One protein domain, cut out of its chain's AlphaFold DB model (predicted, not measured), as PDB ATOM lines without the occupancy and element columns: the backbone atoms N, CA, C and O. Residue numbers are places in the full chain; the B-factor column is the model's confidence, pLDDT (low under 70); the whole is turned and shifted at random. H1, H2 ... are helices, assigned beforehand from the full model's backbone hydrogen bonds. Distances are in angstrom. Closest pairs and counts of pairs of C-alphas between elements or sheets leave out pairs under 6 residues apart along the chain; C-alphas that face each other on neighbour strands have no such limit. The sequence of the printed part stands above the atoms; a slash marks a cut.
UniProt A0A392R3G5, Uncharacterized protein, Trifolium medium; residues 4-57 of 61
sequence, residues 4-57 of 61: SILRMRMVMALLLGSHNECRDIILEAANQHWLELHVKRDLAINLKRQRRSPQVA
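What this domain is: This is residues 4 to 57 of the 61 residues of an uncharacterized protein of Trifolium medium (UniProt A0A392R3G5). The model is an open, lopsided V: a short helix, H1, and a much longer one, H2, come near each other at one corner, joined by a loop, with a tiny helix, H3, at the far end of H2. The printed part has 54 residues with three named helices, in the order H1, H2, H3, and no named strand; the class is all helix. It is extended, with a radius of gyration of the C-alphas of 18.4 A and spans of 58 by 24 by 8 A.

Where its parts are: H1, residues 4 to 15, begins at C-alpha 4 (39.869, 49.346, -23.184) and is 16.5 A long. H2, residues 23 to 51, begins at C-alpha 23 (37.090, 36.049, -40.489) and is 42.2 A long. H3, residues 54 to 57, ends at C-alpha 57 (9.702, 25.269, 1.190).

How they stand to each other: H1 and H2 are close but not clearly touching; their closest C-alphas, of Leu 15 and Arg 23, are 6.3 A apart. They run opposite ways at a steep tilt of 46 degrees. H2 and H3 meet only through their tight link, and H1 and H3 are apart. In H1 and H2 every O i to N i+4 pair is within hydrogen-bond range; H3 is too short for such a pair.

The domain as a whole: The C-alphas farthest apart, of His 19 and Ala 57, are 58.8 A apart. The printed part has no cut and no long link. Residues 53 to 57 have pLDDT under 70.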
ATOM      1  N   SER A   4      40.155  50.767 -22.984       84.88
ATOM      2  CA  SER A   4      39.869  49.346 -23.184       84.88
ATOM      3  C   SER A   4      38.876  49.119 -24.329       84.88
ATOM      4  O   SER A   4      39.105  48.273 -25.195       84.88
ATOM      5  N   ILE A   5      37.824  49.941 -24.407       84.38
ATOM      6  CA  ILE A   5      36.823  49.901 -25.481       84.38
ATOM      7  C   ILE A   5      37.471  50.254 -26.822       84.38
ATOM      8  O   ILE A   5      37.193  49.604 -27.831       84.38
ATOM      9  N   LEU A   6      38.354  51.257 -26.849       88.50
ATOM     10  CA  LEU A   6      39.053  51.657 -28.072       88.50
ATOM     11  C   LEU A   6      39.956  50.531 -28.600       88.50
ATOM     12  O   LEU A   6      39.870  50.183 -29.779       88.50
ATOM     13  N   ARG A   7      40.754  49.909 -27.723       86.94
ATOM     14  CA  ARG A   7      41.608  48.759 -28.070       86.94
ATOM     15  C   ARG A   7      40.780  47.588 -28.601       86.94
ATOM     16  O   ARG A   7      41.135  47.010 -29.625       86.94
ATOM     17  N   MET A   8      39.639  47.292 -27.972       86.56
ATOM     18  CA  MET A   8      38.741  46.228 -28.430       86.56
ATOM     19  C   MET A   8      38.200  46.497 -29.837       86.56
ATOM     20  O   MET A   8      38.176  45.598 -30.676       86.56
ATOM     21  N   ARG A   9      37.809  47.743 -30.128       85.12
ATOM     22  CA  ARG A   9      37.320  48.139 -31.457       85.12
ATOM     23  C   ARG A   9      38.400  48.014 -32.529       85.12
ATOM     24  O   ARG A   9      38.093  47.549 -33.622       85.12
ATOM     25  N   MET A  10      39.642  48.391 -32.222       85.62
ATOM     26  CA  MET A  10      40.768  48.245 -33.152       85.62
ATOM     27  C   MET A  10      41.055  46.774 -33.464       85.62
ATOM     28  O   MET A  10      41.177  46.410 -34.631       85.62
ATOM     29  N   VAL A  11      41.093  45.917 -32.441       85.56
ATOM     30  CA  VAL A  11      41.288  44.471 -32.624       85.56
ATOM     31  C   VAL A  11      40.155  43.870 -33.458       85.56
ATOM     32  O   VAL A  11      40.422  43.147 -34.411       85.56
ATOM     33  N   MET A  12      38.898  44.220 -33.174       86.50
ATOM     34  CA  MET A  12      37.755  43.742 -33.960       86.50
ATOM     35  C   MET A  12      37.804  44.212 -35.415       86.50
ATOM     36  O   MET A  12      37.485  43.436 -36.309       86.50
ATOM     37  N   ALA A  13      38.234  45.448 -35.675       85.31
ATOM     38  CA  ALA A  13      38.382  45.953 -37.038       85.31
ATOM     39  C   ALA A  13      39.447  45.182 -37.836       85.31
ATOM     40  O   ALA A  13      39.246  44.911 -39.016       85.31
ATOM     41  N   LEU A  14      40.551  44.790 -37.190       84.56
ATOM     42  CA  LEU A  14      41.597  43.971 -37.810       84.56
ATOM     43  C   LEU A  14      41.122  42.533 -38.050       84.56
ATOM     44  O   LEU A  14      41.303  41.992 -39.138       84.56
ATOM     45  N   LEU A  15      40.483  41.923 -37.049       84.50
ATOM     46  CA  LEU A  15      40.039  40.531 -37.114       84.50
ATOM     47  C   LEU A  15      38.844  40.323 -38.053       84.50
ATOM     48  O   LEU A  15      38.743  39.272 -38.676       84.50
ATOM     49  N   LEU A  16      37.949  41.302 -38.169       85.06
ATOM     50  CA  LEU A  16      36.738  41.207 -38.994       85.06
ATOM     51  C   LEU A  16      36.852  41.963 -40.322       85.06
ATOM     52  O   LEU A  16      35.858  42.080 -41.046       85.06
ATOM     53  N   GLY A  17      38.042  42.481 -40.635       85.56
ATOM     54  CA  GLY A  17      38.332  43.146 -41.898       85.56
ATOM     55  C   GLY A  17      38.175  42.204 -43.095       85.56
ATOM     56  O   GLY A  17      38.354  40.993 -42.989       85.56
ATOM     57  N   SER A  18      37.868  42.774 -44.261       77.56
ATOM     58  CA  SER A  18      37.617  42.045 -45.516       77.56
ATOM     59  C   SER A  18      38.801  41.220 -46.028       77.56
ATOM     60  O   SER A  18      38.612  40.359 -46.878       77.56
ATOM     61  N   HIS A  19      40.011  41.490 -45.534       81.25
ATOM     62  CA  HIS A  19      41.241  40.801 -45.931       81.25
ATOM     63  C   HIS A  19      41.637  39.665 -44.979       81.25
ATOM     64  O   HIS A  19      42.666  39.035 -45.194       81.25
ATOM     65  N   ASN A  20      40.862  39.415 -43.919       85.56
ATOM     66  CA  ASN A  20      41.148  38.314 -43.012       85.56
ATOM     67  C   ASN A  20      40.453  37.036 -43.491       85.56
ATOM     68  O   ASN A  20      39.244  36.882 -43.334       85.56
ATOM     69  N   GLU A  21      41.230  36.101 -44.027       86.62
ATOM     70  CA  GLU A  21      40.752  34.784 -44.466       86.62
ATOM     71  C   GLU A  21      40.172  33.954 -43.307       86.62
ATOM     72  O   GLU A  21      39.295  33.121 -43.508       86.62
ATOM     73  N   CYS A  22      40.587  34.235 -42.067       86.25
ATOM     74  CA  CYS A  22      40.070  33.586 -40.862       86.25
ATOM     75  C   CYS A  22      38.794  34.244 -40.312       86.25
ATOM     76  O   CYS A  22      38.311  33.831 -39.255       86.25
ATOM     77  N   ARG A  23      38.251  35.280 -40.970       88.38
ATOM     78  CA  ARG A  23      37.090  36.049 -40.489       88.38
ATOM     79  C   ARG A  23      35.903  35.156 -40.144       88.38
ATOM     80  O   ARG A  23      35.311  35.329 -39.082       88.38
ATOM     81  N   ASP A  24      35.584  34.202 -41.007       88.12
ATOM     82  CA  ASP A  24      34.413  33.343 -40.820       88.12
ATOM     83  C   ASP A  24      34.606  32.378 -39.642       88.12
ATOM     84  O   ASP A  24      33.706  32.242 -38.815       88.12
ATOM     85  N   ILE A  25      35.811  31.822 -39.476       88.44
ATOM     86  CA  ILE A  25      36.176  30.970 -38.328       88.44
ATOM     87  C   ILE A  25      36.087  31.761 -37.015       88.44
ATOM     88  O   ILE A  25      35.572  31.270 -36.010       88.44
ATOM     89  N   ILE A  26      36.569  33.008 -37.013       88.25
ATOM     90  CA  ILE A  26      36.501  33.894 -35.843       88.25
ATOM     91  C   ILE A  26      35.043  34.199 -35.484       88.25
ATOM     92  O   ILE A  26      34.680  34.158 -34.308       88.25
ATOM     93  N   LEU A  27      34.204  34.498 -36.480       88.75
ATOM     94  CA  LEU A  27      32.782  34.769 -36.271       88.75
ATOM     95  C   LEU A  27      32.043  33.537 -35.748       88.75
ATOM     96  O   LEU A  27      31.240  33.662 -34.824       88.75
ATOM     97  N   GLU A  28      32.329  32.356 -36.289       92.06
ATOM     98  CA  GLU A  28      31.745  31.099 -35.828       92.06
ATOM     99  C   GLU A  28      32.104  30.819 -34.363       92.06
ATOM    100  O   GLU A  28      31.211  30.621 -33.535       92.06
ATOM    101  N   ALA A  29      33.388  30.915 -34.004       90.06
ATOM    102  CA  ALA A  29      33.843  30.730 -32.627       90.06
ATOM    103  C   ALA A  29      33.228  31.763 -31.662       90.06
ATOM    104  O   ALA A  29      32.791  31.417 -30.560       90.06
ATOM    105  N   ALA A  30      33.148  33.032 -32.076       89.94
ATOM    106  CA  ALA A  30      32.539  34.091 -31.275       89.94
ATOM    107  C   ALA A  30      31.038  33.848 -31.044       89.94
ATOM    108  O   ALA A  30      30.556  34.003 -29.919       89.94
ATOM    109  N   ASN A  31      30.310  33.426 -32.081       91.56
ATOM    110  CA  ASN A  31      28.888  33.098 -31.983       91.56
ATOM    111  C   ASN A  31      28.646  31.899 -31.060       91.56
ATOM    112  O   ASN A  31      27.731  31.939 -30.233       91.56
ATOM    113  N   GLN A  32      29.490  30.867 -31.145       94.00
ATOM    114  CA  GLN A  32      29.416  29.700 -30.269       94.00
ATOM    115  C   GLN A  32      29.599  30.097 -28.796       94.00
ATOM    116  O   GLN A  32      28.776  29.753 -27.945       94.00
ATOM    117  N   HIS A  33      30.619  30.902 -28.487       94.00
ATOM    118  CA  HIS A  33      30.828  31.406 -27.128       94.00
ATOM    119  C   HIS A  33      29.707  32.327 -26.647       94.00
ATOM    120  O   HIS A  33      29.297  32.250 -25.483       94.00
ATOM    121  N   TRP A  34      29.180  33.185 -27.522       93.25
ATOM    122  CA  TRP A  34      28.028  34.019 -27.200       93.25
ATOM    123  C   TRP A  34      26.825  33.165 -26.789       93.25
ATOM    124  O   TRP A  34      26.211  33.433 -25.751       93.25
ATOM    125  N   LEU A  35      26.525  32.107 -27.548       94.19
ATOM    126  CA  LEU A  35      25.442  31.175 -27.246       94.19
ATOM    127  C   LEU A  35      25.662  30.458 -25.906       94.19
ATOM    128  O   LEU A  35      24.758  30.428 -25.071       94.19
ATOM    129  N   GLU A  36      26.863  29.937 -25.651       95.56
ATOM    130  CA  GLU A  36      27.196  29.269 -24.386       95.56
ATOM    131  C   GLU A  36      26.999  30.180 -23.169       95.56
ATOM    132  O   GLU A  36      26.455  29.754 -22.144       95.56
ATOM    133  N   LEU A  37      27.423  31.443 -23.267       94.81
ATOM    134  CA  LEU A  37      27.222  32.435 -22.211       94.81
ATOM    135  C   LEU A  37      25.734  32.692 -21.958       94.81
ATOM    136  O   LEU A  37      25.318  32.781 -20.800       94.81
ATOM    137  N   HIS A  38      24.926  32.762 -23.018       94.88
ATOM    138  CA  HIS A  38      23.476  32.941 -22.914       94.88
ATOM    139  C   HIS A  38      22.808  31.747 -22.239       94.88
ATOM    140  O   HIS A  38      22.063  31.934 -21.277       94.88
ATOM    141  N   VAL A  39      23.151  30.526 -22.652       95.31
ATOM    142  CA  VAL A  39      22.644  29.295 -22.032       95.31
ATOM    143  C   VAL A  39      22.998  29.247 -20.545       95.31
ATOM    144  O   VAL A  39      22.129  28.998 -19.709       95.31
ATOM    145  N   LYS A  40      24.254  29.544 -20.178       94.81
ATOM    146  CA  LYS A  40      24.695  29.570 -18.771       94.81
ATOM    147  C   LYS A  40      23.946  30.623 -17.954       94.81
ATOM    148  O   LYS A  40      23.536  30.346 -16.824       94.81
ATOM    149  N   ARG A  41      23.743  31.821 -18.511       93.38
ATOM    150  CA  ARG A  41      22.967  32.894 -17.870       93.38
ATOM    151  C   ARG A  41      21.526  32.456 -17.627       93.38
ATOM    152  O   ARG A  41      21.024  32.613 -16.513       93.38
ATOM    153  N   ASP A  42      20.874  31.903 -18.641       95.25
ATOM    154  CA  ASP A  42      19.467  31.519 -18.569       95.25
ATOM    155  C   ASP A  42      19.269  30.348 -17.595       95.25
ATOM    156  O   ASP A  42      18.356  30.380 -16.767       95.25
ATOM    157  N   LEU A  43      20.195  29.384 -17.581       93.94
ATOM    158  CA  LEU A  43      20.245  28.329 -16.569       93.94
ATOM    159  C   LEU A  43      20.363  28.909 -15.153       93.94
ATOM    160  O   LEU A  43      19.599  28.533 -14.262       93.94
ATOM    161  N   ALA A  44      21.276  29.857 -14.931       93.38
ATOM    162  CA  ALA A  44      21.452  30.494 -13.627       93.38
ATOM    163  C   ALA A  44      20.195  31.259 -13.175       93.38
ATOM    164  O   ALA A  44      19.840  31.232 -11.993       93.38
ATOM    165  N   ILE A  45      19.495  31.921 -14.101       93.00
ATOM    166  CA  ILE A  45      18.215  32.590 -13.828       93.00
ATOM    167  C   ILE A  45      17.140  31.561 -13.461       93.00
ATOM    168  O   ILE A  45      16.434  31.747 -12.467       93.00
ATOM    169  N   ASN A  46      17.038  30.464 -14.209       92.00
ATOM    170  CA  ASN A  46      16.059  29.406 -13.957       92.00
ATOM    171  C   ASN A  46      16.286  28.725 -12.604       92.00
ATOM    172  O   ASN A  46      15.338  28.572 -11.837       92.00
ATOM    173  N   LEU A  47      17.536  28.423 -12.244       90.81
ATOM    174  CA  LEU A  47      17.881  27.884 -10.925       90.81
ATOM    175  C   LEU A  47      17.494  28.847  -9.792       90.81
ATOM    176  O   LEU A  47      16.952  28.426  -8.770       90.81
ATOM    177  N   LYS A  48      17.713  30.158  -9.969       89.12
ATOM    178  CA  LYS A  48      17.262  31.172  -8.999       89.12
ATOM    179  C   LYS A  48      15.736  31.210  -8.874       89.12
ATOM    180  O   LYS A  48      15.237  31.375  -7.763       89.12
ATOM    181  N   ARG A  49      14.997  31.057  -9.977       85.62
ATOM    182  CA  ARG A  49      13.523  31.002  -9.976       85.62
ATOM    183  C   ARG A  49      12.993  29.743  -9.291       85.62
ATOM    184  O   ARG A  49      12.075  29.848  -8.484       85.62
ATOM    185  N   GLN A  50      13.605  28.586  -9.542       82.25
ATOM    186  CA  GLN A  50      13.246  27.329  -8.875       82.25
ATOM    187  C   GLN A  50      13.449  27.420  -7.360       82.25
ATOM    188  O   GLN A  50      12.546  27.088  -6.605       82.25
ATOM    189  N   ARG A  51      14.583  27.974  -6.905       75.50
ATOM    190  CA  ARG A  51      14.839  28.208  -5.470       75.50
ATOM    191  C   ARG A  51      13.829  29.145  -4.804       75.50
ATOM    192  O   ARG A  51      13.630  29.064  -3.602       75.50
ATOM    193  N   ARG A  52      13.229  30.059  -5.569       72.69
ATOM    194  CA  ARG A  52      12.221  31.019  -5.089       72.69
ATOM    195  C   ARG A  52      10.785  30.515  -5.256       72.69
ATOM    196  O   ARG A  52       9.861  31.225  -4.877       72.69
ATOM    197  N   SER A  53      10.588  29.336  -5.848       62.81
ATOM    198  CA  SER A  53       9.255  28.771  -6.041       62.81
ATOM    199  C   SER A  53       8.762  28.147  -4.724       62.81
ATOM    200  O   SER A  53       9.472  27.318  -4.153       62.81
ATOM    201  N   PRO A  54       7.561  28.513  -4.238       59.00
ATOM    202  CA  PRO A  54       7.075  28.141  -2.903       59.00
ATOM    203  C   PRO A  54       6.934  26.628  -2.655       59.00
ATOM    204  O   PRO A  54       6.920  26.201  -1.509       59.00
ATOM    205  N   GLN A  55       6.924  25.797  -3.700       56.34
ATOM    206  CA  GLN A  55       6.779  24.338  -3.587       56.34
ATOM    207  C   GLN A  55       7.992  23.610  -2.969       56.34
ATOM    208  O   GLN A  55       7.871  22.447  -2.593       56.34
ATOM    209  N   VAL A  56       9.165  24.248  -2.862       52.91
ATOM    210  CA  VAL A  56      10.354  23.626  -2.234       52.91
ATOM    211  C   VAL A  56      10.412  23.896  -0.724       52.91
ATOM    212  O   VAL A  56      11.032  23.126   0.004       52.91
ATOM    213  N   ALA A  57       9.729  24.936  -0.235       51.91
ATOM    214  CA  ALA A  57       9.702  25.269   1.190       51.91
ATOM    215  C   ALA A  57       8.876  24.269   2.023       51.91
ATOM    216  O   ALA A  57       9.199  24.030   3.180       51.91
TER     217      ALA A  57